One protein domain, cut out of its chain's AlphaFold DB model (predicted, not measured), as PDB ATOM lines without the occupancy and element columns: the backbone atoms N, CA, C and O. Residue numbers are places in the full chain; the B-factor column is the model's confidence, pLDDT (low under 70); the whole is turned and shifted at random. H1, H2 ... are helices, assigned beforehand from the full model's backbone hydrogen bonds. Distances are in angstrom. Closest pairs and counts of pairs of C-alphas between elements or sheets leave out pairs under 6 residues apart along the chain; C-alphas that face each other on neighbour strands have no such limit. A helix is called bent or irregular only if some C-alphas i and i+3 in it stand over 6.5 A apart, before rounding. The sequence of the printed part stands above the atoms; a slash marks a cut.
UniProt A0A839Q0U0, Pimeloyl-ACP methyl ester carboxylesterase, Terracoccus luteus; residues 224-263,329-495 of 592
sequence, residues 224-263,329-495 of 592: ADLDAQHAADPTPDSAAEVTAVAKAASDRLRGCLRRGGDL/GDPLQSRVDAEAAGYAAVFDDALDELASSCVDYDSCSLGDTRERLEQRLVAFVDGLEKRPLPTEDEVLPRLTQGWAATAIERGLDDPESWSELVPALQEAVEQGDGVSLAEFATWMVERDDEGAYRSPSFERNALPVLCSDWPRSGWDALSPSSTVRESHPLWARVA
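What this domain is: This is residues 224 to 263 and 329 to 495 of the 592 residues of the protein "Pimeloyl-ACP methyl ester carboxylesterase" of Terracoccus luteus (UniProt A0A839Q0U0). H5 lies in the middle of a cluster of helices, with H4, H6 and H7 packed round it and the short H10 on it, while the long helix H3 crosses one side of this cluster and runs on past it. At the other end of the domain H2 and H8 make a smaller, looser pair, nearly at right angles, and H1 lies between that pair and H5. The printed part has 207 residues with ten named helices, H1 to H10 along the chain, and no named strand; the class is all helix. The whole is compact, with a radius of gyration of the C-alphas of 17.6 A and spans of 56 by 43 by 32 A.

How they stand to each other: H1, residues 224 to 230, only just touches the hub H5, residues 401 to 413, with 3 pairs of C-alphas within 8 A; the closest are those of His 230 and Gly 402, 5.4 A apart. H2, residues 239 to 259, touches H8, residues 458 to 469, about perpendicular at 86 degrees, with residues 253 to 257 alone; the closest C-alphas are those of Leu 253 and Leu 463, 7.2 A apart. H3, residues 332 to 360, touches H5 with residues 347 to 354 alone, about perpendicular at 74 degrees; the C-alphas of Ala 350 and Leu 412 are closest, at 6.1 A. H4, residues 370 to 384, forms a helical hairpin with H5 at a shallow tilt of 30 degrees; the closest C-alphas, of Leu 384 and Gln 401, are 4.9 A apart. H6, residues 415 to 431, and H7, residues 435 to 444, form a helical hairpin at a shallow tilt of 26 degrees; the C-alphas of Ala 424 and Leu 437 are closest, at 4.8 A. H7 touches H5 at a steep tilt of 57 degrees, the C-alphas of Ala 407 and Ala 441 being closest, at 4.2 A. H9, residues 482 to 487, only just touches H3, with 3 pairs of C-alphas within 8 A; the closest are those of Ala 341 and Val 484, 5.9 A apart. H10, residues 491 to 494, touches H5, with the C-alphas of Ala 405 and Val 494 closest, at 4.3 A. Every O i to N i+4 pair is within hydrogen-bond range in H1, H2, H3, H4, H5, H7 and H9, against 10 of 13 in H6 and 5 of 8 in H8; H10 is too short for such a pair.

Where its parts are: H1 begins at C-alpha 224, (52.718, 32.556, 4.310). H2 is 30.3 A long, H3 42.5 A, H4 21.4 A and H6 24.2 A. H6 has a kink of 37 degrees near residue 422 and is only just irregular, C-alphas 416 and 419 being 6.9 A apart; H8 is irregular, C-alphas 460 and 463 being 7.6 A apart. H10 ends at C-alpha 494, (45.461, 18.402, 17.408).

The domain as a whole: The C-alphas farthest apart, of Asp 262 and Asp 362, are 57.2 A apart. Residues 264 to 328 are not printed, and C-alphas 263 and 329 are 32.0 A apart across the cut. The links H4 to H5, H7 to H8 and H8 to H9 are long. The pLDDT is under 70 at residues 329 to 330 and 359 to 363.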
ATOM      1  N   ALA A 224      54.167  32.378   4.281       92.50
ATOM      2  CA  ALA A 224      52.718  32.556   4.310       92.50
ATOM      3  C   ALA A 224      51.929  31.253   4.058       92.50
ATOM      4  O   ALA A 224      50.810  31.108   4.550       92.50
ATOM      5  N   ASP A 225      52.471  30.319   3.266       93.25
ATOM      6  CA  ASP A 225      51.847  29.007   3.060       93.25
ATOM      7  C   ASP A 225      51.929  28.157   4.344       93.25
ATOM      8  O   ASP A 225      50.950  27.463   4.646       93.25
ATOM      9  N   LEU A 226      53.058  28.241   5.067       92.81
ATOM     10  CA  LEU A 226      53.322  27.578   6.353       92.81
ATOM     11  C   LEU A 226      52.495  28.205   7.483       92.81
ATOM     12  O   LEU A 226      51.746  27.490   8.144       92.81
ATOM     13  N   ASP A 227      52.476  29.534   7.613       91.94
ATOM     14  CA  ASP A 227      51.605  30.247   8.561       91.94
ATOM     15  C   ASP A 227      50.139  29.825   8.377       91.94
ATOM     16  O   ASP A 227      49.427  29.520   9.333       91.94
ATOM     17  N   ALA A 228      49.677  29.752   7.124       90.00
ATOM     18  CA  ALA A 228      48.327  29.299   6.810       90.00
ATOM     19  C   ALA A 228      48.110  27.798   7.069       90.00
ATOM     20  O   ALA A 228      46.962  27.364   7.165       90.00
ATOM     21  N   GLN A 229      49.166  26.982   7.071       89.88
ATOM     22  CA  GLN A 229      49.099  25.554   7.383       89.88
ATOM     23  C   GLN A 229      48.909  25.346   8.880       89.88
ATOM     24  O   GLN A 229      47.964  24.663   9.260       89.88
ATOM     25  N   HIS A 230      49.723  25.999   9.708       90.75
ATOM     26  CA  HIS A 230      49.604  25.916  11.163       90.75
ATOM     27  C   HIS A 230      48.371  26.647  11.693       90.75
ATOM     28  O   HIS A 230      47.777  26.215  12.669       90.75
ATOM     29  N   ALA A 231      47.906  27.707  11.028       89.56
ATOM     30  CA  ALA A 231      46.651  28.369  11.388       89.56
ATOM     31  C   ALA A 231      45.387  27.622  10.916       89.56
ATOM     32  O   ALA A 231      44.278  28.066  11.229       89.56
ATOM     33  N   ALA A 232      45.519  26.558  10.113       87.75
ATOM     34  CA  ALA A 232      44.368  25.833   9.584       87.75
ATOM     35  C   ALA A 232      43.555  25.189  10.715       87.75
ATOM     36  O   ALA A 232      44.107  24.761  11.724       87.75
ATOM     37  N   ASP A 233      42.238  25.118  10.529       87.25
ATOM     38  CA  ASP A 233      41.343  24.418  11.449       87.25
ATOM     39  C   ASP A 233      41.634  22.905  11.402       87.25
ATOM     40  O   ASP A 233      41.437  22.307  10.339       87.25
ATOM     41  N   PRO A 234      42.107  22.292  12.508       85.94
ATOM     42  CA  PRO A 234      42.402  20.860  12.571       85.94
ATOM     43  C   PRO A 234      41.134  19.993  12.654       85.94
ATOM     44  O   PRO A 234      41.188  18.776  12.475       85.94
ATOM     45  N   THR A 235      39.974  20.600  12.920       87.88
ATOM     46  CA  THR A 235      38.689  19.926  13.144       87.88
ATOM     47  C   THR A 235      37.581  20.456  12.228       87.88
ATOM     48  O   THR A 235      36.516  20.820  12.724       87.88
ATOM     49  N   PRO A 236      37.765  20.464  10.892       86.50
ATOM     50  CA  PRO A 236      36.763  21.014   9.986       86.50
ATOM     51  C   PRO A 236      35.438  20.244  10.114       86.50
ATOM     52  O   PRO A 236      35.344  19.074   9.724       86.50
ATOM     53  N   ASP A 237      34.402  20.892  10.653       85.38
ATOM     54  CA  ASP A 237      33.138  20.244  11.030       85.38
ATOM     55  C   ASP A 237      31.983  20.548  10.058       85.38
ATOM     56  O   ASP A 237      30.955  19.855  10.032       85.38
ATOM     57  N   SER A 238      32.187  21.523   9.171       87.50
ATOM     58  CA  SER A 238      31.278  21.856   8.085       87.50
ATOM     59  C   SER A 238      31.822  21.437   6.717       87.50
ATOM     60  O   SER A 238      33.019  21.431   6.431       87.50
ATOM     61  N   ALA A 239      30.911  21.171   5.775       88.12
ATOM     62  CA  ALA A 239      31.292  20.892   4.387       88.12
ATOM     63  C   ALA A 239      32.086  22.049   3.738       88.12
ATOM     64  O   ALA A 239      32.844  21.826   2.789       88.12
ATOM     65  N   ALA A 240      31.899  23.281   4.225       90.00
ATOM     66  CA  ALA A 240      32.615  24.453   3.742       90.00
ATOM     67  C   ALA A 240      34.070  24.468   4.232       90.00
ATOM     68  O   ALA A 240      34.958  24.678   3.406       90.00
ATOM     69  N   GLU A 241      34.319  24.192   5.515       87.94
ATOM     70  CA  GLU A 241      35.680  24.086   6.064       87.94
ATOM     71  C   GLU A 241      36.438  22.922   5.441       87.94
ATOM     72  O   GLU A 241      37.538  23.131   4.937       87.94
ATOM     73  N   VAL A 242      35.816  21.740   5.336       86.00
ATOM     74  CA  VAL A 242      36.431  20.576   4.672       86.00
ATOM     75  C   VAL A 242      36.869  20.933   3.246       86.00
ATOM     76  O   VAL A 242      37.986  20.633   2.827       86.00
ATOM     77  N   THR A 243      36.013  21.639   2.498       87.06
ATOM     78  CA  THR A 243      36.349  22.094   1.140       87.06
ATOM     79  C   THR A 243      37.472  23.137   1.145       87.06
ATOM     80  O   THR A 243      38.323  23.121   0.255       87.06
ATOM     81  N   ALA A 244      37.475  24.061   2.108       87.69
ATOM     82  CA  ALA A 244      38.474  25.120   2.207       87.69
ATOM     83  C   ALA A 244      39.864  24.565   2.547       87.69
ATOM     84  O   ALA A 244      40.828  24.921   1.867       87.69
ATOM     85  N   VAL A 245      39.955  23.656   3.520       85.12
ATOM     86  CA  VAL A 245      41.202  22.993   3.928       85.12
ATOM     87  C   VAL A 245      41.770  22.163   2.779       85.12
ATOM     88  O   VAL A 245      42.925  22.359   2.394       85.12
ATOM     89  N   ALA A 246      40.945  21.324   2.138       84.31
ATOM     90  CA  ALA A 246      41.374  20.538   0.980       84.31
ATOM     91  C   ALA A 246      41.866  21.437  -0.166       84.31
ATOM     92  O   ALA A 246      42.929  21.213  -0.747       84.31
ATOM     93  N   LYS A 247      41.132  22.519  -0.464       87.38
ATOM     94  CA  LYS A 247      41.532  23.483  -1.493       87.38
ATOM     95  C   LYS A 247      42.862  24.166  -1.161       87.38
ATOM     96  O   LYS A 247      43.667  24.342  -2.080       87.38
ATOM     97  N   ALA A 248      43.073  24.565   0.093       88.94
ATOM     98  CA  ALA A 248      44.305  25.205   0.542       88.94
ATOM     99  C   ALA A 248      45.507  24.266   0.367       88.94
ATOM    100  O   ALA A 248      46.502  24.669  -0.234       88.94
ATOM    101  N   ALA A 249      45.377  22.997   0.768       86.38
ATOM    102  CA  ALA A 249      46.418  21.989   0.577       86.38
ATOM    103  C   ALA A 249      46.790  21.815  -0.912       86.38
ATOM    104  O   ALA A 249      47.965  21.883  -1.277       86.38
ATOM    105  N   SER A 250      45.808  21.706  -1.816       87.88
ATOM    106  CA  SER A 250      46.105  21.609  -3.254       87.88
ATOM    107  C   SER A 250      46.652  22.918  -3.852       87.88
ATOM    108  O   SER A 250      47.404  22.898  -4.831       87.88
ATOM    109  N   ASP A 251      46.266  24.086  -3.322       91.62
ATOM    110  CA  ASP A 251      46.811  25.380  -3.754       91.62
ATOM    111  C   ASP A 251      48.293  25.526  -3.395       91.62
ATOM    112  O   ASP A 251      49.055  26.010  -4.242       91.62
ATOM    113  N   ARG A 252      48.708  25.036  -2.218       92.81
ATOM    114  CA  ARG A 252      50.115  24.951  -1.800       92.81
ATOM    115  C   ARG A 252      50.938  24.123  -2.788       92.81
ATOM    116  O   ARG A 252      51.915  24.635  -3.339       92.81
ATOM    117  N   LEU A 253      50.479  22.916  -3.150       92.44
ATOM    118  CA  LEU A 253      51.155  22.093  -4.165       92.44
ATOM    119  C   LEU A 253      51.249  22.815  -5.516       92.44
ATOM    120  O   LEU A 253      52.303  22.848  -6.153       92.44
ATOM    121  N   ARG A 254      50.156  23.439  -5.971       93.94
ATOM    122  CA  ARG A 254      50.173  24.217  -7.219       93.94
ATOM    123  C   ARG A 254      51.153  25.390  -7.143       93.94
ATOM    124  O   ARG A 254      51.765  25.713  -8.161       93.94
ATOM    125  N   GLY A 255      51.274  26.048  -5.990       95.81
ATOM    126  CA  GLY A 255      52.268  27.088  -5.713       95.81
ATOM    127  C   GLY A 255      53.688  26.562  -5.865       95.81
ATOM    128  O   GLY A 255      54.441  27.079  -6.695       95.81
ATOM    129  N   CYS A 256      53.993  25.471  -5.170       96.06
ATOM    130  CA  CYS A 256      55.263  24.759  -5.247       96.06
ATOM    131  C   CYS A 256      55.643  24.387  -6.691       96.06
ATOM    132  O   CYS A 256      56.706  24.760  -7.189       96.06
ATOM    133  N   LEU A 257      54.728  23.746  -7.427       96.06
ATOM    134  CA  LEU A 257      54.945  23.325  -8.816       96.06
ATOM    135  C   LEU A 257      55.138  24.491  -9.799       96.06
ATOM    136  O   LEU A 257      55.728  24.293 -10.868       96.06
ATOM    137  N   ARG A 258      54.609  25.684  -9.488       96.69
ATOM    138  CA  ARG A 258      54.864  26.909 -10.264       96.69
ATOM    139  C   ARG A 258      56.235  27.494  -9.947       96.69
ATOM    140  O   ARG A 258      56.923  27.880 -10.886       96.69
ATOM    141  N   ARG A 259      56.617  27.552  -8.667       96.62
ATOM    142  CA  ARG A 259      57.906  28.093  -8.211       96.62
ATOM    143  C   ARG A 259      59.079  27.237  -8.691       96.62
ATOM    144  O   ARG A 259      59.975  27.761  -9.342       96.62
ATOM    145  N   GLY A 260      59.028  25.925  -8.463       95.81
ATOM    146  CA  GLY A 260      60.128  25.016  -8.808       95.81
ATOM    147  C   GLY A 260      60.082  24.428 -10.223       95.81
ATOM    148  O   GLY A 260      61.032  23.770 -10.644       95.81
ATOM    149  N   GLY A 261      59.003  24.637 -10.985       95.75
ATOM    150  CA  GLY A 261      58.926  24.238 -12.396       95.75
ATOM    151  C   GLY A 261      59.270  22.761 -12.649       95.75
ATOM    152  O   GLY A 261      58.759  21.861 -11.979       95.75
ATOM    153  N   ASP A 262      60.116  22.495 -13.646       95.25
ATOM    154  CA  ASP A 262      60.544  21.130 -13.981       95.25
ATOM    155  C   ASP A 262      61.348  20.470 -12.851       95.25
ATOM    156  O   ASP A 262      61.261  19.253 -12.702       95.25
ATOM    157  N   LEU A 263      62.081  21.239 -12.036       96.19
ATOM    158  CA  LEU A 263      62.825  20.689 -10.902       96.19
ATOM    159  C   LEU A 263      61.863  20.092  -9.875       96.19
ATOM    160  O   LEU A 263      61.980  18.906  -9.595       96.19
ATOM    161  N   GLY A 329      47.101  -3.815  -0.544       50.88
ATOM    162  CA  GLY A 329      45.886  -4.575  -0.860       50.88
ATOM    163  C   GLY A 329      44.700  -4.310   0.073       50.88
ATOM    164  O   GLY A 329      43.567  -4.587  -0.325       50.88
ATOM    165  N   ASP A 330      44.928  -3.730   1.254       65.94
ATOM    166  CA  ASP A 330      43.851  -3.367   2.179       65.94
ATOM    167  C   ASP A 330      42.997  -2.195   1.647       65.94
ATOM    168  O   ASP A 330      43.503  -1.324   0.916       65.94
ATOM    169  N   PRO A 331      41.692  -2.127   2.000       80.69
ATOM    170  CA  PRO A 331      40.853  -0.979   1.677       80.69
ATOM    171  C   PRO A 331      41.508   0.327   2.128       80.69
ATOM    172  O   PRO A 331      42.083   0.405   3.210       80.69
ATOM    173  N   LEU A 332      41.405   1.375   1.308       80.38
ATOM    174  CA  LEU A 332      42.084   2.643   1.577       80.38
ATOM    175  C   LEU A 332      41.696   3.250   2.938       80.38
ATOM    176  O   LEU A 332      42.577   3.665   3.675       80.38
ATOM    177  N   GLN A 333      40.409   3.204   3.306       86.75
ATOM    178  CA  GLN A 333      39.949   3.656   4.626       86.75
ATOM    179  C   GLN A 333      40.591   2.871   5.773       86.75
ATOM    180  O   GLN A 333      40.915   3.457   6.793       86.75
ATOM    181  N   SER A 334      40.796   1.560   5.621       83.25
ATOM    182  CA  SER A 334      41.423   0.744   6.668       83.25
ATOM    183  C   SER A 334      42.885   1.122   6.887       83.25
ATOM    184  O   SER A 334      43.352   1.050   8.014       83.25
ATOM    185  N   ARG A 335      43.584   1.556   5.834       78.69
ATOM    186  CA  ARG A 335      44.951   2.081   5.941       78.69
ATOM    187  C   ARG A 335      44.979   3.461   6.593       78.69
ATOM    188  O   ARG A 335      45.757   3.662   7.508       78.69
ATOM    189  N   VAL A 336      44.062   4.356   6.211       82.19
ATOM    190  CA  VAL A 336      43.876   5.660   6.883       82.19
ATOM    191  C   VAL A 336      43.607   5.485   8.377       82.19
ATOM    192  O   VAL A 336      44.224   6.159   9.192       82.19
ATOM    193  N   ASP A 337      42.706   4.571   8.739       85.94
ATOM    194  CA  ASP A 337      42.366   4.302  10.137       85.94
ATOM    195  C   ASP A 337      43.531   3.666  10.901       85.94
ATOM    196  O   ASP A 337      43.753   4.022  12.054       85.94
ATOM    197  N   ALA A 338      44.270   2.741  10.280       81.38
ATOM    198  CA  ALA A 338      45.429   2.106  10.899       81.38
ATOM    199  C   ALA A 338      46.566   3.107  11.145       81.38
ATOM    200  O   ALA A 338      47.133   3.105  12.231       81.38
ATOM    201  N   GLU A 339      46.850   3.984  10.178       78.50
ATOM    202  CA  GLU A 339      47.831   5.063  10.331       78.50
ATOM    203  C   GLU A 339      47.467   5.983  11.487       78.50
ATOM    204  O   GLU A 339      48.259   6.219  12.394       78.50
ATOM    205  N   ALA A 340      46.227   6.470  11.458       84.31
ATOM    206  CA  ALA A 340      45.703   7.384  12.452       84.31
ATOM    207  C   ALA A 340      45.737   6.771  13.853       84.31
ATOM    208  O   ALA A 340      46.160   7.435  14.788       84.31
ATOM    209  N   ALA A 341      45.331   5.508  13.998       85.56
ATOM    210  CA  ALA A 341      45.376   4.812  15.279       85.56
ATOM    211  C   ALA A 341      46.813   4.579  15.773       85.56
ATOM    212  O   ALA A 341      47.046   4.647  16.974       85.56
ATOM    213  N   GLY A 342      47.764   4.322  14.868       79.56
ATOM    214  CA  GLY A 342      49.181   4.189  15.212       79.56
ATOM    215  C   GLY A 342      49.750   5.483  15.792       79.56
ATOM    216  O   GLY A 342      50.242   5.478  16.916       79.56
ATOM    217  N   TYR A 343      49.599   6.601  15.072       79.62
ATOM    218  CA  TYR A 343      50.036   7.914  15.561       79.62
ATOM    219  C   TYR A 343      49.316   8.328  16.846       79.62
ATOM    220  O   TYR A 343      49.936   8.843  17.770       79.62
ATOM    221  N   ALA A 344      48.009   8.075  16.930       87.88
ATOM    222  CA  ALA A 344      47.231   8.429  18.107       87.88
ATOM    223  C   ALA A 344      47.630   7.632  19.356       87.88
ATOM    224  O   ALA A 344      47.559   8.171  20.454       87.88
ATOM    225  N   ALA A 345      48.063   6.377  19.202       85.06
ATOM    226  CA  ALA A 345      48.567   5.577  20.313       85.06
ATOM    227  C   ALA A 345      49.890   6.129  20.865       85.06
ATOM    228  O   ALA A 345      50.005   6.292  22.073       85.06
ATOM    229  N   VAL A 346      50.841   6.491  19.992       81.00
ATOM    230  CA  VAL A 346      52.112   7.124  20.405       81.00
ATOM    231  C   VAL A 346      51.847   8.447  21.128       81.00
ATOM    232  O   VAL A 346      52.390   8.699  22.200       81.00
ATOM    233  N   PHE A 347      50.944   9.261  20.581       86.50
ATOM    234  CA  PHE A 347      50.529  10.514  21.201       86.50
ATOM    235  C   PHE A 347      49.868  10.305  22.576       86.50
ATOM    236  O   PHE A 347      50.095  11.080  23.505       86.50
ATOM    237  N   ASP A 348      49.043   9.265  22.730       90.31
ATOM    238  CA  ASP A 348      48.423   8.933  24.014       90.31
ATOM    239  C   ASP A 348      49.445   8.456  25.052       90.31
ATOM    240  O   ASP A 348      49.313   8.840  26.215       90.31
ATOM    241  N   ASP A 349      50.461   7.689  24.645       86.56
ATOM    242  CA  ASP A 349      51.564   7.270  25.517       86.56
ATOM    243  C   ASP A 349      52.355   8.496  26.019       86.56
ATOM    244  O   ASP A 349      52.591   8.636  27.224       86.56
ATOM    245  N   ALA A 350      52.670   9.448  25.131       85.88
ATOM    246  CA  ALA A 350      53.304  10.715  25.507       85.88
ATOM    247  C   ALA A 350      52.419  11.545  26.455       85.88
ATOM    248  O   ALA A 350      52.897  12.138  27.425       85.88
ATOM    249  N   LEU A 351      51.103  11.559  26.231       90.88
ATOM    250  CA  LEU A 351      50.157  12.241  27.111       90.88
ATOM    251  C   LEU A 351      50.027  11.559  28.486       90.88
ATOM    252  O   LEU A 351      49.825  12.249  29.489       90.88
ATOM    253  N   ASP A 352      50.141  10.232  28.558       90.56
ATOM    254  CA  ASP A 352      50.193   9.468  29.812       90.56
ATOM    255  C   ASP A 352      51.451   9.805  30.624       90.56
ATOM    256  O   ASP A 352      51.380   9.997  31.847       90.56
ATOM    257  N   GLU A 353      52.594   9.940  29.955       87.88
ATOM    258  CA  GLU A 353      53.852  10.333  30.584       87.88
ATOM    259  C   GLU A 353      53.841  11.807  31.019       87.88
ATOM    260  O   GLU A 353      54.171  12.111  32.174       87.88
ATOM    261  N   LEU A 354      53.343  12.719  30.174       87.50
ATOM    262  CA  LEU A 354      53.123  14.114  30.554       87.50
ATOM    263  C   LEU A 354      52.184  14.202  31.762       87.50
ATOM    264  O   LEU A 354      52.457  14.938  32.705       87.50
ATOM    265  N   ALA A 355      51.085  13.445  31.778       89.12
ATOM    266  CA  ALA A 355      50.165  13.433  32.911       89.12
ATOM    267  C   ALA A 355      50.838  12.935  34.193       89.12
ATOM    268  O   ALA A 355      50.612  13.505  35.261       89.12
ATOM    269  N   SER A 356      51.665  11.895  34.092       85.44
ATOM    270  CA  SER A 356      52.406  11.343  35.226       85.44
ATOM    271  C   SER A 356      53.402  12.362  35.781       85.44
ATOM    272  O   SER A 356      53.387  12.632  36.982       85.44
ATOM    273  N   SER A 357      54.185  13.009  34.912       80.12
ATOM    274  CA  SER A 357      55.107  14.073  35.322       80.12
ATOM    275  C   SER A 357      54.360  15.274  35.918       80.12
ATOM    276  O   SER A 357      54.739  15.774  36.974       80.12
ATOM    277  N   CYS A 358      53.235  15.683  35.326       78.94
ATOM    278  CA  CYS A 358      52.379  16.746  35.852       78.94
ATOM    279  C   CYS A 358      51.819  16.435  37.245       78.94
ATOM    280  O   CYS A 358      51.794  17.323  38.091       78.94
ATOM    281  N   VAL A 359      51.385  15.200  37.512       66.75
ATOM    282  CA  VAL A 359      50.906  14.799  38.848       66.75
ATOM    283  C   VAL A 359      52.021  14.884  39.897       66.75
ATOM    284  O   VAL A 359      51.742  15.215  41.051       66.75
ATOM    285  N   ASP A 360      53.268  14.631  39.499       66.69
ATOM    286  CA  ASP A 360      54.434  14.714  40.380       66.69
ATOM    287  C   ASP A 360      54.934  16.161  40.595       66.69
ATOM    288  O   ASP A 360      55.594  16.446  41.602       66.69
ATOM    289  N   TYR A 361      54.588  17.103  39.709       63.28
ATOM    290  CA  TYR A 361      54.869  18.532  39.876       63.28
ATOM    291  C   TYR A 361      53.746  19.246  40.646       63.28
ATOM    292  O   TYR A 361      52.678  19.520  40.103       63.28
ATOM    293  N   ASP A 362      54.032  19.713  41.871       61.38
ATOM    294  CA  ASP A 362      53.111  20.543  42.683       61.38
ATOM    295  C   ASP A 362      52.559  21.783  41.934       61.38
ATOM    296  O   ASP A 362      51.549  22.369  42.331       61.38
ATOM    297  N   SER A 363      53.243  22.219  40.871       66.88
ATOM    298  CA  SER A 363      52.892  23.378  40.057       66.88
ATOM    299  C   SER A 363      52.058  23.073  38.813       66.88
ATOM    300  O   SER A 363      51.609  24.042  38.209       66.88
ATOM    301  N   CYS A 364      51.827  21.814  38.410       78.81
ATOM    302  CA  CYS A 364      51.004  21.526  37.227       78.81
ATOM    303  C   CYS A 364      49.513  21.574  37.582       78.81
ATOM    304  O   CYS A 364      48.919  20.654  38.139       78.81
ATOM    305  N   SER A 365      48.879  22.686  37.234       83.25
ATOM    306  CA  SER A 365      47.465  22.934  37.497       83.25
ATOM    307  C   SER A 365      46.554  22.458  36.369       83.25
ATOM    308  O   SER A 365      45.345  22.609  36.509       83.25
ATOM    309  N   LEU A 366      47.082  21.883  35.277       84.81
ATOM    310  CA  LEU A 366      46.302  21.442  34.111       84.81
ATOM    311  C   LEU A 366      45.376  20.258  34.428       84.81
ATOM    312  O   LEU A 366      44.256  20.203  33.921       84.81
ATOM    313  N   GLY A 367      45.774  19.369  35.332       82.38
ATOM    314  CA  GLY A 367      44.942  18.274  35.812       82.38
ATOM    315  C   GLY A 367      45.725  17.345  36.729       82.38
ATOM    316  O   GLY A 367      46.909  17.127  36.529       82.38
ATOM    317  N   ASP A 368      45.050  16.789  37.728       81.62
ATOM    318  CA  ASP A 368      45.609  15.848  38.709       81.62
ATOM    319  C   ASP A 368      45.295  14.375  38.374       81.62
ATOM    320  O   ASP A 368      45.592  13.476  39.157       81.62
ATOM    321  N   THR A 369      44.685  14.111  37.211       87.69
ATOM    322  CA  THR A 369      44.736  12.804  36.535       87.69
ATOM    323  C   THR A 369      44.854  12.994  35.030       87.69
ATOM    324  O   THR A 369      44.439  14.029  34.499       87.69
ATOM    325  N   ARG A 370      45.324  11.951  34.340       90.88
ATOM    326  CA  ARG A 370      45.365  11.850  32.878       90.88
ATOM    327  C   ARG A 370      44.045  12.228  32.204       90.88
ATOM    328  O   ARG A 370      44.037  13.004  31.252       90.88
ATOM    329  N   GLU A 371      42.912  11.751  32.715       92.19
ATOM    330  CA  GLU A 371      41.603  12.049  32.120       92.19
ATOM    331  C   GLU A 371      41.210  13.515  32.311       92.19
ATOM    332  O   GLU A 371      40.562  14.099  31.445       92.19
ATOM    333  N   ARG A 372      41.575  14.126  33.446       91.06
ATOM    334  CA  ARG A 372      41.277  15.543  33.700       91.06
ATOM    335  C   ARG A 372      42.167  16.464  32.882       91.06
ATOM    336  O   ARG A 372      41.654  17.457  32.370       91.06
ATOM    337  N   LEU A 373      43.447  16.116  32.738       92.50
ATOM    338  CA  LEU A 373      44.373  16.798  31.839       92.50
ATOM    339  C   LEU A 373      43.804  16.805  30.416       92.50
ATOM    340  O   LEU A 373      43.566  17.870  29.850       92.50
ATOM    341  N   GLU A 374      43.482  15.628  29.883       95.06
ATOM    342  CA  GLU A 374      42.965  15.493  28.523       95.06
ATOM    343  C   GLU A 374      41.645  16.233  28.316       95.06
ATOM    344  O   GLU A 374      41.522  17.015  27.378       95.06
ATOM    345  N   GLN A 375      40.666  16.054  29.209       95.31
ATOM    346  CA  GLN A 375      39.379  16.753  29.112       95.31
ATOM    347  C   GLN A 375      39.552  18.271  29.073       95.31
ATOM    348  O   GLN A 375      38.802  18.967  28.383       95.31
ATOM    349  N   ARG A 376      40.528  18.794  29.817       95.25
ATOM    350  CA  ARG A 376      40.806  20.224  29.859       95.25
ATOM    351  C   ARG A 376      41.489  20.712  28.588       95.25
ATOM    352  O   ARG A 376      41.078  21.751  28.078       95.25
ATOM    353  N   LEU A 377      42.468  19.973  28.068       96.00
ATOM    354  CA  LEU A 377      43.127  20.298  26.801       96.00
ATOM    355  C   LEU A 377      42.144  20.213  25.626       96.00
ATOM    356  O   LEU A 377      42.061  21.142  24.829       96.00
ATOM    357  N   VAL A 378      41.300  19.179  25.590       96.75
ATOM    358  CA  VAL A 378      40.189  19.037  24.637       96.75
ATOM    359  C   VAL A 378      39.262  20.255  24.680       96.75
ATOM    360  O   VAL A 378      38.999  20.874  23.651       96.75
ATOM    361  N   ALA A 379      38.788  20.638  25.870       96.75
ATOM    362  CA  ALA A 379      37.891  21.782  26.022       96.75
ATOM    363  C   ALA A 379      38.560  23.118  25.656       96.75
ATOM    364  O   ALA A 379      37.886  24.033  25.178       96.75
ATOM    365  N   PHE A 380      39.867  23.239  25.898       97.12
ATOM    366  CA  PHE A 380      40.659  24.398  25.514       97.12
ATOM    367  C   PHE A 380      40.755  24.527  23.992       97.12
ATOM    368  O   PHE A 380      40.361  25.564  23.459       97.12
ATOM    369  N   VAL A 381      41.177  23.466  23.296       96.44
ATOM    370  CA  VAL A 381      41.303  23.452  21.830       96.44
ATOM    371  C   VAL A 381      39.944  23.712  21.164       96.44
ATOM    372  O   VAL A 381      39.838  24.636  20.360       96.44
ATOM    373  N   ASP A 382      38.875  23.023  21.585       95.31
ATOM    374  CA  ASP A 382      37.505  23.250  21.075       95.31
ATOM    375  C   ASP A 382      37.003  24.690  21.351       95.31
ATOM    376  O   ASP A 382      36.148  25.237  20.648       95.31
ATOM    377  N   GLY A 383      37.502  25.337  22.409       96.38
ATOM    378  CA  GLY A 383      37.157  26.716  22.756       96.38
ATOM    379  C   GLY A 383      37.771  27.756  21.814       96.38
ATOM    380  O   GLY A 383      37.130  28.782  21.531       96.38
ATOM    381  N   LEU A 384      38.983  27.493  21.317       96.06
ATOM    382  CA  LEU A 384      39.750  28.405  20.463       96.06
ATOM    383  C   LEU A 384      39.130  28.600  19.081       96.06
ATOM    384  O   LEU A 384      39.265  29.686  18.519       96.06
ATOM    385  N   GLU A 385      38.381  27.616  18.581       90.94
ATOM    386  CA  GLU A 385      37.602  27.713  17.338       90.94
ATOM    387  C   GLU A 385      36.711  28.976  17.337       90.94
ATOM    388  O   GLU A 385      36.621  29.732  16.368       90.94
ATOM    389  N   LYS A 386      36.087  29.269  18.486       91.88
ATOM    390  CA  LYS A 386      35.149  30.393  18.653       91.88
ATOM    391  C   LYS A 386      35.806  31.631  19.239       91.88
ATOM    392  O   LYS A 386      35.314  32.744  19.034       91.88
ATOM    393  N   ARG A 387      36.846  31.446  20.053       94.75
ATOM    394  CA  ARG A 387      37.512  32.519  20.797       94.75
ATOM    395  C   ARG A 387      39.028  32.315  20.775       94.75
ATOM    396  O   ARG A 387      39.583  31.928  21.801       94.75
ATOM    397  N   PRO A 388      39.693  32.612  19.644       95.88
ATOM    398  CA  PRO A 388      41.148  32.664  19.607       95.88
ATOM    399  C   PRO A 388      41.664  33.638  20.667       95.88
ATOM    400  O   PRO A 388      41.072  34.712  20.855       95.88
ATOM    401  N   LEU A 389      42.747  33.277  21.347       96.62
ATOM    402  CA  LEU A 389      43.333  34.127  22.381       96.62
ATOM    403  C   LEU A 389      44.186  35.226  21.741       96.62
ATOM    404  O   LEU A 389      44.751  35.009  20.668       96.62
ATOM    405  N   PRO A 390      44.257  36.424  22.342       92.62
ATOM    406  CA  PRO A 390      45.191  37.441  21.886       92.62
ATOM    407  C   PRO A 390      46.632  36.963  22.084       92.62
ATOM    408  O   PRO A 390      46.926  36.230  23.026       92.62
ATOM    409  N   THR A 391      47.516  37.431  21.213       85.19
ATOM    410  CA  THR A 391      48.962  37.438  21.450       85.19
ATOM    411  C   THR A 391      49.448  38.892  21.387       85.19
ATOM    412  O   THR A 391      48.705  39.797  20.989       85.19
ATOM    413  N   GLU A 392      50.696  39.128  21.780       77.38
ATOM    414  CA  GLU A 392      51.368  40.426  21.642       77.38
ATOM    415  C   GLU A 392      52.180  40.536  20.332       77.38
ATOM    416  O   GLU A 392      52.867  41.537  20.122       77.38
ATOM    417  N   ASP A 393      52.088  39.538  19.444       72.00
ATOM    418  CA  ASP A 393      52.850  39.445  18.193       72.00
ATOM    419  C   ASP A 393      52.122  40.136  17.020       72.00
ATOM    420  O   ASP A 393      50.912  39.985  16.845       72.00
ATOM    421  N   GLU A 394      52.829  40.918  16.196       72.19
ATOM    422  CA  GLU A 394      52.209  41.601  15.046       72.19
ATOM    423  C   GLU A 394      51.900  40.651  13.875       72.19
ATOM    424  O   GLU A 394      50.940  40.885  13.131       72.19
ATOM    425  N   VAL A 395      52.695  39.594  13.705       70.75
ATOM    426  CA  VAL A 395      52.595  38.610  12.621       70.75
ATOM    427  C   VAL A 395      51.666  37.456  13.004       70.75
ATOM    428  O   VAL A 395      50.892  36.981  12.172       70.75
ATOM    429  N   LEU A 396      51.658  37.076  14.281       82.50
ATOM    430  CA  LEU A 396      50.814  36.039  14.863       82.50
ATOM    431  C   LEU A 396      49.855  36.595  15.931       82.50
ATOM    432  O   LEU A 396      49.834  36.078  17.041       82.50
ATOM    433  N   PRO A 397      48.991  37.587  15.627       85.44
ATOM    434  CA  PRO A 397      48.252  38.400  16.614       85.44
ATOM    435  C   PRO A 397      47.212  37.648  17.449       85.44
ATOM    436  O   PRO A 397      46.577  38.224  18.342       85.44
ATOM    437  N   ARG A 398      46.950  36.385  17.104       92.06
ATOM    438  CA  ARG A 398      46.039  35.512  17.833       92.06
ATOM    439  C   ARG A 398      46.533  34.078  17.822       92.06
ATOM    440  O   ARG A 398      46.835  33.537  16.761       92.06
ATOM    441  N   LEU A 399      46.451  33.439  18.981       95.50
ATOM    442  CA  LEU A 399      46.561  31.999  19.107       95.50
ATOM    443  C   LEU A 399      45.246  31.383  18.616       95.50
ATOM    444  O   LEU A 399      44.219  31.409  19.301       95.50
ATOM    445  N   THR A 400      45.271  30.898  17.378       94.56
ATOM    446  CA  THR A 400      44.163  30.148  16.769       94.56
ATOM    447  C   THR A 400      44.128  28.706  17.273       94.56
ATOM    448  O   THR A 400      45.095  28.231  17.865       94.56
ATOM    449  N   GLN A 401      43.034  27.992  16.996       94.56
ATOM    450  CA  GLN A 401      42.938  26.560  17.279       94.56
ATOM    451  C   GLN A 401      44.070  25.760  16.617       94.56
ATOM    452  O   GLN A 401      44.680  24.938  17.287       94.56
ATOM    453  N   GLY A 402      44.394  26.038  15.349       93.44
ATOM    454  CA  GLY A 402      45.482  25.357  14.637       93.44
ATOM    455  C   GLY A 402      46.861  25.606  15.253       93.44
ATOM    456  O   GLY A 402      47.652  24.680  15.418       93.44
ATOM    457  N   TRP A 403      47.140  26.842  15.676       94.56
ATOM    458  CA  TRP A 403      48.415  27.170  16.327       94.56
ATOM    459  C   TRP A 403      48.544  26.536  17.717       94.56
ATOM    460  O   TRP A 403      49.615  26.057  18.074       94.56
ATOM    461  N   ALA A 404      47.452  26.456  18.480       96.44
ATOM    462  CA  ALA A 404      47.446  25.704  19.733       96.44
ATOM    463  C   ALA A 404      47.571  24.191  19.507       96.44
ATOM    464  O   ALA A 404      48.266  23.524  20.265       96.44
ATOM    465  N   ALA A 405      46.936  23.656  18.460       95.12
ATOM    466  CA  ALA A 405      47.116  22.271  18.039       95.12
ATOM    467  C   ALA A 405      48.578  21.984  17.671       95.12
ATOM    468  O   ALA A 405      49.119  20.998  18.145       95.12
ATOM    469  N   THR A 406      49.229  22.885  16.931       93.69
ATOM    470  CA  THR A 406      50.662  22.799  16.602       93.69
ATOM    471  C   THR A 406      51.526  22.762  17.861       93.69
ATOM    472  O   THR A 406      52.386  21.898  17.974       93.69
ATOM    473  N   ALA A 407      51.277  23.650  18.829       95.19
ATOM    474  CA  ALA A 407      52.011  23.649  20.095       95.19
ATOM    475  C   ALA A 407      51.852  22.331  20.866       95.19
ATOM    476  O   ALA A 407      52.827  21.789  21.371       95.19
ATOM    477  N   ILE A 408      50.616  21.833  20.973       94.75
ATOM    478  CA  ILE A 408      50.313  20.618  21.733       94.75
ATOM    479  C   ILE A 408      50.881  19.385  21.034       94.75
ATOM    480  O   ILE A 408      51.458  18.548  21.710       94.75
ATOM    481  N   GLU A 409      50.718  19.272  19.716       90.44
ATOM    482  CA  GLU A 409      51.213  18.133  18.939       90.44
ATOM    483  C   GLU A 409      52.737  18.059  18.975       90.44
ATOM    484  O   GLU A 409      53.277  17.106  19.528       90.44
ATOM    485  N   ARG A 410      53.425  19.117  18.533       88.38
ATOM    486  CA  ARG A 410      54.892  19.141  18.525       88.38
ATOM    487  C   ARG A 410      55.493  19.036  19.910       88.38
ATOM    488  O   ARG A 410      56.484  18.345  20.091       88.38
ATOM    489  N   GLY A 411      54.908  19.732  20.881       90.06
ATOM    490  CA  GLY A 411      55.425  19.721  22.241       90.06
ATOM    491  C   GLY A 411      55.228  18.379  22.943       90.06
ATOM    492  O   GLY A 411      56.072  17.994  23.740       90.06
ATOM    493  N   LEU A 412      54.139  17.647  22.676       87.06
ATOM    494  CA  LEU A 412      53.951  16.318  23.268       87.06
ATOM    495  C   LEU A 412      54.927  15.290  22.700       87.06
ATOM    496  O   LEU A 412      55.429  14.479  23.473       87.06
ATOM    497  N   ASP A 413      55.234  15.378  21.407       81.12
ATOM    498  CA  ASP A 413      56.198  14.494  20.746       81.12
ATOM    499  C   ASP A 413      57.660  14.760  21.172       81.12
ATOM    500  O   ASP A 413      58.535  13.939  20.900       81.12
ATOM    501  N   ASP A 414      57.927  15.872  21.872       83.31
ATOM    502  CA  ASP A 414      59.245  16.247  22.399       83.31
ATOM    503  C   ASP A 414      59.223  16.418  23.936       83.31
ATOM    504  O   ASP A 414      58.983  17.523  24.442       83.31
ATOM    505  N   PRO A 415      59.505  15.353  24.713       83.44
ATOM    506  CA  PRO A 415      59.537  15.408  26.175       83.44
ATOM    507  C   PRO A 415      60.495  16.442  26.779       83.44
ATOM    508  O   PRO A 415      60.254  16.932  27.888       83.44
ATOM    509  N   GLU A 416      61.566  16.820  26.078       83.12
ATOM    510  CA  GLU A 416      62.517  17.824  26.571       83.12
ATOM    511  C   GLU A 416      61.888  19.228  26.581       83.12
ATOM    512  O   GLU A 416      62.161  20.049  27.469       83.12
ATOM    513  N   SER A 417      60.953  19.470  25.660       88.69
ATOM    514  CA  SER A 417      60.196  20.716  25.551       88.69
ATOM    515  C   SER A 417      59.152  20.916  26.661       88.69
ATOM    516  O   SER A 417      58.679  22.038  26.873       88.69
ATOM    517  N   TRP A 418      58.788  19.869  27.417       89.50
ATOM    518  CA  TRP A 418      57.661  19.917  28.364       89.50
ATOM    519  C   TRP A 418      57.823  20.956  29.473       89.50
ATOM    520  O   TRP A 418      56.834  21.514  29.958       89.50
ATOM    521  N   SER A 419      59.069  21.253  29.847       88.56
ATOM    522  CA  SER A 419      59.390  22.292  30.831       88.56
ATOM    523  C   SER A 419      58.977  23.703  30.387       88.56
ATOM    524  O   SER A 419      58.690  24.543  31.242       88.56
ATOM    525  N   GLU A 420      58.864  23.938  29.078       91.56
ATOM    526  CA  GLU A 420      58.369  25.180  28.473       91.56
ATOM    527  C   GLU A 420      56.889  25.054  28.056       91.56
ATOM    528  O   GLU A 420      56.103  25.985  28.263       91.56
ATOM    529  N   LEU A 421      56.468  23.886  27.546       93.06
ATOM    530  CA  LEU A 421      55.087  23.626  27.116       93.06
ATOM    531  C   LEU A 421      54.081  23.742  28.267       93.06
ATOM    532  O   LEU A 421      53.041  24.391  28.125       93.06
ATOM    533  N   VAL A 422      54.353  23.097  29.409       92.44
ATOM    534  CA  VAL A 422      53.386  23.006  30.516       92.44
ATOM    535  C   VAL A 422      53.039  24.390  31.077       92.44
ATOM    536  O   VAL A 422      51.845  24.704  31.134       92.44
ATOM    537  N   PRO A 423      54.008  25.264  31.425       91.56
ATOM    538  CA  PRO A 423      53.699  26.625  31.858       91.56
ATOM    539  C   PRO A 423      52.924  27.435  30.810       91.56
ATOM    540  O   PRO A 423      51.970  28.134  31.163       91.56
ATOM    541  N   ALA A 424      53.281  27.312  29.526       94.94
ATOM    542  CA  ALA A 424      52.601  28.008  28.435       94.94
ATOM    543  C   ALA A 424      51.134  27.563  28.285       94.94
ATOM    544  O   ALA A 424      50.235  28.396  28.134       94.94
ATOM    545  N   LEU A 425      50.864  26.257  28.401       95.25
ATOM    546  CA  LEU A 425      49.505  25.714  28.430       95.25
ATOM    547  C   LEU A 425      48.725  26.208  29.650       95.25
ATOM    548  O   LEU A 425      47.555  26.568  29.520       95.25
ATOM    549  N   GLN A 426      49.338  26.248  30.835       93.25
ATOM    550  CA  GLN A 426      48.671  26.730  32.049       93.25
ATOM    551  C   GLN A 426      48.226  28.183  31.906       93.25
ATOM    552  O   GLN A 426      47.075  28.503  32.206       93.25
ATOM    553  N   GLU A 427      49.105  29.049  31.408       93.81
ATOM    554  CA  GLU A 427      48.794  30.453  31.152       93.81
ATOM    555  C   GLU A 427      47.633  30.606  30.158       93.81
ATOM    556  O   GLU A 427      46.633  31.264  30.470       93.81
ATOM    557  N   ALA A 428      47.699  29.909  29.023       96.06
ATOM    558  CA  ALA A 428      46.659  29.974  28.002       96.06
ATOM    559  C   ALA A 428      45.305  29.449  28.500       96.06
ATOM    560  O   ALA A 428      44.266  30.083  28.293       96.06
ATOM    561  N   VAL A 429      45.305  28.319  29.206       95.12
ATOM    562  CA  VAL A 429      44.085  27.663  29.686       95.12
ATOM    563  C   VAL A 429      43.450  28.411  30.866       95.12
ATOM    564  O   VAL A 429      42.224  28.446  30.979       95.12
ATOM    565  N   GLU A 430      44.245  28.983  31.774       93.50
ATOM    566  CA  GLU A 430      43.742  29.595  33.016       93.50
ATOM    567  C   GLU A 430      43.491  31.088  32.909       93.50
ATOM    568  O   GLU A 430      42.525  31.598  33.483       93.50
ATOM    569  N   GLN A 431      44.370  31.791  32.201       93.31
ATOM    570  CA  GLN A 431      44.364  33.247  32.132       93.31
ATOM    571  C   GLN A 431      43.733  33.743  30.830       93.31
ATOM    572  O   GLN A 431      43.285  34.889  30.765       93.31
ATOM    573  N   GLY A 432      43.627  32.875  29.816       93.81
ATOM    574  CA  GLY A 432      43.175  33.264  28.483       93.81
ATOM    575  C   GLY A 432      44.196  34.145  27.761       93.81
ATOM    576  O   GLY A 432      43.796  34.996  26.964       93.81
ATOM    577  N   ASP A 433      45.483  33.960  28.060       92.44
ATOM    578  CA  ASP A 433      46.602  34.656  27.426       92.44
ATOM    579  C   ASP A 433      47.365  33.693  26.502       92.44
ATOM    580  O   ASP A 433      47.889  32.675  26.944       92.44
ATOM    581  N   GLY A 434      47.364  33.976  25.199       95.00
ATOM    582  CA  GLY A 434      47.936  33.092  24.188       95.00
ATOM    583  C   GLY A 434      49.417  33.325  23.898       95.00
ATOM    584  O   GLY A 434      49.944  32.618  23.043       95.00
ATOM    585  N   VAL A 435      50.075  34.301  24.539       94.75
ATOM    586  CA  VAL A 435      51.440  34.737  24.183       94.75
ATOM    587  C   VAL A 435      52.451  33.598  24.285       94.75
ATOM    588  O   VAL A 435      53.032  33.219  23.272       94.75
ATOM    589  N   SER A 436      52.623  33.013  25.473       94.69
ATOM    590  CA  SER A 436      53.656  31.995  25.710       94.69
ATOM    591  C   SER A 436      53.437  30.736  24.870       94.69
ATOM    592  O   SER A 436      54.394  30.150  24.373       94.69
ATOM    593  N   LEU A 437      52.178  30.332  24.662       96.19
ATOM    594  CA  LEU A 437      51.873  29.154  23.850       96.19
ATOM    595  C   LEU A 437      52.061  29.420  22.352       96.19
ATOM    596  O   LEU A 437      52.450  28.511  21.629       96.19
ATOM    597  N   ALA A 438      51.824  30.650  21.884       95.19
ATOM    598  CA  ALA A 438      52.142  31.036  20.512       95.19
ATOM    599  C   ALA A 438      53.660  31.079  20.283       95.19
ATOM    600  O   ALA A 438      54.113  30.508  19.299       95.19
ATOM    601  N   GLU A 439      54.434  31.673  21.201       93.25
ATOM    602  CA  GLU A 439      55.907  31.667  21.135       93.25
ATOM    603  C   GLU A 439      56.471  30.239  21.134       93.25
ATOM    604  O   GLU A 439      57.387  29.926  20.374       93.25
ATOM    605  N   PHE A 440      55.909  29.355  21.967       94.81
ATOM    606  CA  PHE A 440      56.270  27.941  21.972       94.81
ATOM    607  C   PHE A 440      55.946  27.284  20.623       94.81
ATOM    608  O   PHE A 440      56.799  26.621  20.043       94.81
ATOM    609  N   ALA A 441      54.741  27.514  20.085       94.44
ATOM    610  CA  ALA A 441      54.335  26.957  18.797       94.44
ATOM    611  C   ALA A 441      55.276  27.375  17.661       94.44
ATOM    612  O   ALA A 441      55.641  26.537  16.845       94.44
ATOM    613  N   THR A 442      55.666  28.654  17.603       93.31
ATOM    614  CA  THR A 442      56.571  29.170  16.567       93.31
ATOM    615  C   THR A 442      57.985  28.635  16.723       93.31
ATOM    616  O   THR A 442      58.619  28.321  15.721       93.31
ATOM    617  N   TRP A 443      58.458  28.473  17.962       92.19
ATOM    618  CA  TRP A 443      59.750  27.850  18.237       92.19
ATOM    619  C   TRP A 443      59.801  26.397  17.744       92.19
ATOM    620  O   TRP A 443      60.735  26.049  17.027       92.19
ATOM    621  N   MET A 444      58.765  25.596  18.021       91.19
ATOM    622  CA  MET A 444      58.685  24.189  17.592       91.19
ATOM    623  C   MET A 444      58.619  23.989  16.071       91.19
ATOM    624  O   MET A 444      58.863  22.887  15.583       91.19
ATOM    625  N   VAL A 445      58.247  25.024  15.318       90.56
ATOM    626  CA  VAL A 445      58.219  24.998  13.843       90.56
ATOM    627  C   VAL A 445      59.308  25.879  13.234       90.56
ATOM    628  O   VAL A 445      59.248  26.210  12.054       90.56
ATOM    629  N   GLU A 446      60.294  26.277  14.047       90.94
ATOM    630  CA  GLU A 446      61.501  26.990  13.615       90.94
ATOM    631  C   GLU A 446      61.189  28.290  12.861       90.94
ATOM    632  O   GLU A 446      61.849  28.663  11.884       90.94
ATOM    633  N   ARG A 447      60.142  28.972  13.320       92.44
ATOM    634  CA  ARG A 447      59.712  30.273  12.830       92.44
ATOM    635  C   ARG A 447      60.241  31.355  13.759       92.44
ATOM    636  O   ARG A 447      59.925  31.359  14.949       92.44
ATOM    637  N   ASP A 448      61.018  32.281  13.211       89.81
ATOM    638  CA  ASP A 448      61.573  33.397  13.972       89.81
ATOM    639  C   ASP A 448      60.544  34.512  14.251       89.81
ATOM    640  O   ASP A 448      59.402  34.504  13.768       89.81
ATOM    641  N   ASP A 449      60.966  35.488  15.059       85.75
ATOM    642  CA  ASP A 449      60.161  36.649  15.455       85.75
ATOM    643  C   ASP A 449      59.872  37.586  14.258       85.75
ATOM    644  O   ASP A 449      58.949  38.403  14.298       85.75
ATOM    645  N   GLU A 450      60.651  37.485  13.176       87.06
ATOM    646  CA  GLU A 450      60.430  38.193  11.915       87.06
ATOM    647  C   GLU A 450      59.431  37.470  10.988       87.06
ATOM    648  O   GLU A 450      58.960  38.053  10.003       87.06
ATOM    649  N   GLY A 451      59.057  36.235  11.326       88.88
ATOM    650  CA  GLY A 451      58.132  35.384  10.590       88.88
ATOM    651  C   GLY A 451      58.746  34.598   9.440       88.88
ATOM    652  O   GLY A 451      58.001  34.090   8.600       88.88
ATOM    653  N   ALA A 452      60.069  34.486   9.389       91.38
ATOM    654  CA  ALA A 452      60.746  33.565   8.493       91.38
ATOM    655  C   ALA A 452      60.835  32.179   9.143       91.38
ATOM    656  O   ALA A 452      61.143  32.054  10.327       91.38
ATOM    657  N   TYR A 453      60.574  31.132   8.363       92.38
ATOM    658  CA  TYR A 453      60.843  29.760   8.804       92.38
ATOM    659  C   TYR A 453      62.202  29.297   8.301       92.38
ATOM    660  O   TYR A 453      62.614  29.691   7.200       92.38
ATOM    661  N   ARG A 454      62.829  28.370   9.035       90.19
ATOM    662  CA  ARG A 454      64.036  27.671   8.578       90.19
ATOM    663  C   ARG A 454      63.873  27.142   7.145       90.19
ATOM    664  O   ARG A 454      62.791  26.746   6.689       90.19
ATOM    665  N   SER A 455      64.971  27.215   6.400       88.62
ATOM    666  CA  SER A 455      65.072  26.701   5.043       88.62
ATOM    667  C   SER A 455      66.504  26.230   4.768       88.62
ATOM    668  O   SER A 455      67.424  27.037   4.894       88.62
ATOM    669  N   PRO A 456      66.701  24.998   4.271       91.38
ATOM    670  CA  PRO A 456      65.655  24.029   3.945       91.38
ATOM    671  C   PRO A 456      65.051  23.382   5.205       91.38
ATOM    672  O   PRO A 456      65.647  23.453   6.268       91.38
ATOM    673  N   SER A 457      63.860  22.795   5.087       89.88
ATOM    674  CA  SER A 457      63.244  21.993   6.154       89.88
ATOM    675  C   SER A 457      62.250  20.991   5.572       89.88
ATOM    676  O   SER A 457      61.792  21.140   4.426       89.88
ATOM    677  N   PHE A 458      61.869  19.983   6.362       89.31
ATOM    678  CA  PHE A 458      60.812  19.045   5.988       89.31
ATOM    679  C   PHE A 458      59.533  19.754   5.524       89.31
ATOM    680  O   PHE A 458      59.086  19.561   4.391       89.31
ATOM    681  N   GLU A 459      58.954  20.626   6.349       88.62
ATOM    682  CA  GLU A 459      57.664  21.258   6.045       88.62
ATOM    683  C   GLU A 459      57.721  22.108   4.779       88.62
ATOM    684  O   GLU A 459      56.796  22.104   3.960       88.62
ATOM    685  N   ARG A 460      58.838  22.812   4.584       92.44
ATOM    686  CA  ARG A 460      59.016  23.694   3.440       92.44
ATOM    687  C   ARG A 460      59.222  22.923   2.146       92.44
ATOM    688  O   ARG A 460      58.731  23.372   1.105       92.44
ATOM    689  N   ASN A 461      59.949  21.804   2.174       91.94
ATOM    690  CA  ASN A 461      60.514  21.201   0.966       91.94
ATOM    691  C   ASN A 461      60.080  19.753   0.674       91.94
ATOM    692  O   ASN A 461      60.254  19.306  -0.465       91.94
ATOM    693  N   ALA A 462      59.483  19.027   1.624       91.12
ATOM    694  CA  ALA A 462      59.147  17.608   1.465       91.12
ATOM    695  C   ALA A 462      58.052  17.343   0.421       91.12
ATOM    696  O   ALA A 462      58.088  16.326  -0.272       91.12
ATOM    697  N   LEU A 463      57.080  18.246   0.267       90.81
ATOM    698  CA  LEU A 463      55.863  18.017  -0.524       90.81
ATOM    699  C   LEU A 463      56.091  17.443  -1.948       90.81
ATOM    700  O   LEU A 463      55.484  16.425  -2.286       90.81
ATOM    701  N   PRO A 464      56.944  18.022  -2.819       92.12
ATOM    702  CA  PRO A 464      57.181  17.498  -4.165       92.12
ATOM    703  C   PRO A 464      57.918  16.161  -4.154       92.12
ATOM    704  O   PRO A 464      57.746  15.364  -5.076       92.12
ATOM    705  N   VAL A 465      58.730  15.913  -3.128       91.75
ATOM    706  CA  VAL A 465      59.451  14.654  -2.945       91.75
ATOM    707  C   VAL A 465      58.444  13.561  -2.589       91.75
ATOM    708  O   VAL A 465      58.300  12.587  -3.330       91.75
ATOM    709  N   LEU A 466      57.642  13.796  -1.547       88.19
ATOM    710  CA  LEU A 466      56.593  12.885  -1.096       88.19
ATOM    711  C   LEU A 466      55.566  12.613  -2.197       88.19
ATOM    712  O   LEU A 466      55.223  11.462  -2.424       88.19
ATOM    713  N   CYS A 467      55.127  13.612  -2.966       89.00
ATOM    714  CA  CYS A 467      54.194  13.366  -4.071       89.00
ATOM    715  C   CYS A 467      54.807  12.607  -5.254       89.00
ATOM    716  O   CYS A 467      54.082  11.946  -6.004       89.00
ATOM    717  N   SER A 468      56.124  12.694  -5.446       88.88
ATOM    718  CA  SER A 468      56.831  11.912  -6.461       88.88
ATOM    719  C   SER A 468      56.959  10.441  -6.058       88.88
ATOM    720  O   SER A 468      56.859   9.562  -6.918       88.88
ATOM    721  N   ASP A 469      57.167  10.180  -4.771       86.44
ATOM    722  CA  ASP A 469      57.461   8.839  -4.263       86.44
ATOM    723  C   ASP A 469      56.207   8.119  -3.778       86.44
ATOM    724  O   ASP A 469      55.999   6.950  -4.083       86.44
ATOM    725  N   TRP A 470      55.315   8.834  -3.105       80.62
ATOM    726  CA  TRP A 470      54.057   8.340  -2.566       80.62
ATOM    727  C   TRP A 470      52.955   9.381  -2.796       80.62
ATOM    728  O   TRP A 470      52.541  10.075  -1.874       80.62
ATOM    729  N   PRO A 471      52.372   9.471  -4.003       74.62
ATOM    730  CA  PRO A 471      51.282  10.411  -4.290       74.62
ATOM    731  C   PRO A 471      49.995  10.138  -3.491       74.62
ATOM    732  O   PRO A 471      49.001  10.819  -3.728       74.62
ATOM    733  N   ARG A 472      49.971   9.086  -2.648       71.88
ATOM    734  CA  ARG A 472      48.876   8.703  -1.742       71.88
ATOM    735  C   ARG A 472      47.492   8.946  -2.357       71.88
ATOM    736  O   ARG A 472      46.614   9.580  -1.780       71.88
ATOM    737  N   SER A 473      47.282   8.433  -3.571       72.06
ATOM    738  CA  SER A 473      46.088   8.766  -4.351       72.06
ATOM    739  C   SER A 473      44.803   8.369  -3.621       72.06
ATOM    740  O   SER A 473      44.597   7.200  -3.299       72.06
ATOM    741  N   GLY A 474      43.933   9.354  -3.397       72.06
ATOM    742  CA  GLY A 474      42.649   9.184  -2.719       72.06
ATOM    743  C   GLY A 474      42.696   9.290  -1.192       72.06
ATOM    744  O   GLY A 474      41.624   9.277  -0.594       72.06
ATOM    745  N   TRP A 475      43.876   9.407  -0.567       74.88
ATOM    746  CA  TRP A 475      43.990   9.616   0.884       74.88
ATOM    747  C   TRP A 475      43.373  10.954   1.298       74.88
ATOM    748  O   TRP A 475      42.573  10.983   2.223       74.88
ATOM    749  N   ASP A 476      43.617  12.015   0.524       71.19
ATOM    750  CA  ASP A 476      43.075  13.365   0.751       71.19
ATOM    751  C   ASP A 476      41.533  13.436   0.754       71.19
ATOM    752  O   ASP A 476      40.949  14.430   1.179       71.19
ATOM    753  N   ALA A 477      40.854  12.404   0.239       74.31
ATOM    754  CA  ALA A 477      39.393  12.315   0.215       74.31
ATOM    755  C   ALA A 477      38.810  11.591   1.441       74.31
ATOM    756  O   ALA A 477      37.588  11.465   1.551       74.31
ATOM    757  N   LEU A 478      39.667  11.067   2.319       78.06
ATOM    758  CA  LEU A 478      39.289  10.308   3.498       78.06
ATOM    759  C   LEU A 478      39.755  11.027   4.761       78.06
ATOM    760  O   LEU A 478      40.701  11.805   4.763       78.06
ATOM    761  N   SER A 479      39.079  10.727   5.859       82.06
ATOM    762  CA  SER A 479      39.490  11.129   7.200       82.06
ATOM    763  C   SER A 479      39.460   9.893   8.094       82.06
ATOM    764  O   SER A 479      38.718   8.953   7.774       82.06
ATOM    765  N   PRO A 480      40.207   9.877   9.212       87.38
ATOM    766  CA  PRO A 480      40.117   8.798  10.193       87.38
ATOM    767  C   PRO A 480      38.661   8.536  10.590       87.38
ATOM    768  O   PRO A 480      37.853   9.468  10.651       87.38
ATOM    769  N   SER A 481      38.272   7.288  10.830       90.62
ATOM    770  CA  SER A 481      36.894   6.973  11.216       90.62
ATOM    771  C   SER A 481      36.519   7.550  12.586       90.62
ATOM    772  O   SER A 481      37.370   7.926  13.394       90.62
ATOM    773  N   SER A 482      35.212   7.630  12.869       91.31
ATOM    774  CA  SER A 482      34.733   8.083  14.181       91.31
ATOM    775  C   SER A 482      35.247   7.195  15.311       91.31
ATOM    776  O   SER A 482      35.562   7.715  16.366       91.31
ATOM    777  N   THR A 483      35.414   5.891  15.074       93.69
ATOM    778  CA  THR A 483      35.975   4.955  16.057       93.69
ATOM    779  C   THR A 483      37.381   5.358  16.493       93.69
ATOM    780  O   THR A 483      37.657   5.367  17.689       93.69
ATOM    781  N   VAL A 484      38.258   5.716  15.545       91.31
ATOM    782  CA  VAL A 484      39.620   6.169  15.869       91.31
ATOM    783  C   VAL A 484      39.549   7.497  16.620       91.31
ATOM    784  O   VAL A 484      40.048   7.602  17.734       91.31
ATOM    785  N   ARG A 485      38.827   8.488  16.081       92.12
ATOM    786  CA  ARG A 485      38.724   9.815  16.715       92.12
ATOM    787  C   ARG A 485      38.104   9.799  18.116       92.12
ATOM    788  O   ARG A 485      38.492  10.593  18.962       92.12
ATOM    789  N   GLU A 486      37.113   8.944  18.356       93.56
ATOM    790  CA  GLU A 486      36.449   8.820  19.660       93.56
ATOM    791  C   GLU A 486      37.323   8.093  20.688       93.56
ATOM    792  O   GLU A 486      37.152   8.327  21.882       93.56
ATOM    793  N   SER A 487      38.246   7.239  20.235       95.06
ATOM    794  CA  SER A 487      39.185   6.528  21.113       95.06
ATOM    795  C   SER A 487      40.360   7.404  21.550       95.06
ATOM    796  O   SER A 487      40.902   7.159  22.618       95.06
ATOM    797  N   HIS A 488      40.691   8.438  20.767       94.31
ATOM    798  CA  HIS A 488      41.843   9.319  20.986       94.31
ATOM    799  C   HIS A 488      41.423  10.802  20.928       94.31
ATOM    800  O   HIS A 488      41.670  11.491  19.928       94.31
ATOM    801  N   PRO A 489      40.690  11.314  21.935       94.75
ATOM    802  CA  PRO A 489      39.952  12.560  21.788       94.75
ATOM    803  C   PRO A 489      40.827  13.817  21.742       94.75
ATOM    804  O   PRO A 489      40.435  14.743  21.025       94.75
ATOM    805  N   LEU A 490      41.967  13.892  22.445       94.81
ATOM    806  CA  LEU A 490      42.886  15.026  22.263       94.81
ATOM    807  C   LEU A 490      43.592  14.960  20.911       94.81
ATOM    808  O   LEU A 490      43.536  15.940  20.169       94.81
ATOM    809  N   TRP A 491      44.163  13.804  20.555       93.19
ATOM    810  CA  TRP A 491      44.803  13.598  19.252       93.19
ATOM    811  C   TRP A 491      43.876  14.005  18.102       93.19
ATOM    812  O   TRP A 491      44.260  14.776  17.231       93.19
ATOM    813  N   ALA A 492      42.599  13.609  18.146       92.25
ATOM    814  CA  ALA A 492      41.617  13.944  17.114       92.25
ATOM    815  C   ALA A 492      41.365  15.454  16.914       92.25
ATOM    816  O   ALA A 492      40.709  15.826  15.941       92.25
ATOM    817  N   ARG A 493      41.828  16.306  17.837       91.94
ATOM    818  CA  ARG A 493      41.714  17.772  17.779       91.94
ATOM    819  C   ARG A 493      43.008  18.477  17.432       91.94
ATOM    820  O   ARG A 493      42.957  19.638  17.039       91.94
ATOM    821  N   VAL A 494      44.140  17.808  17.626       89.88
ATOM    822  CA  VAL A 494      45.461  18.402  17.408       89.88
ATOM    823  C   VAL A 494      46.205  17.783  16.234       89.88
ATOM    824  O   VAL A 494      47.130  18.403  15.731       89.88
ATOM    825  N   ALA A 495      45.766  16.618  15.748       82.31
ATOM    826  CA  ALA A 495      46.337  15.955  14.589       82.31
ATOM    827  C   ALA A 495      46.292  16.876  13.364       82.31
ATOM    828  O   ALA A 495      45.239  17.118  12.766       82.31
TER     829      ALA A 495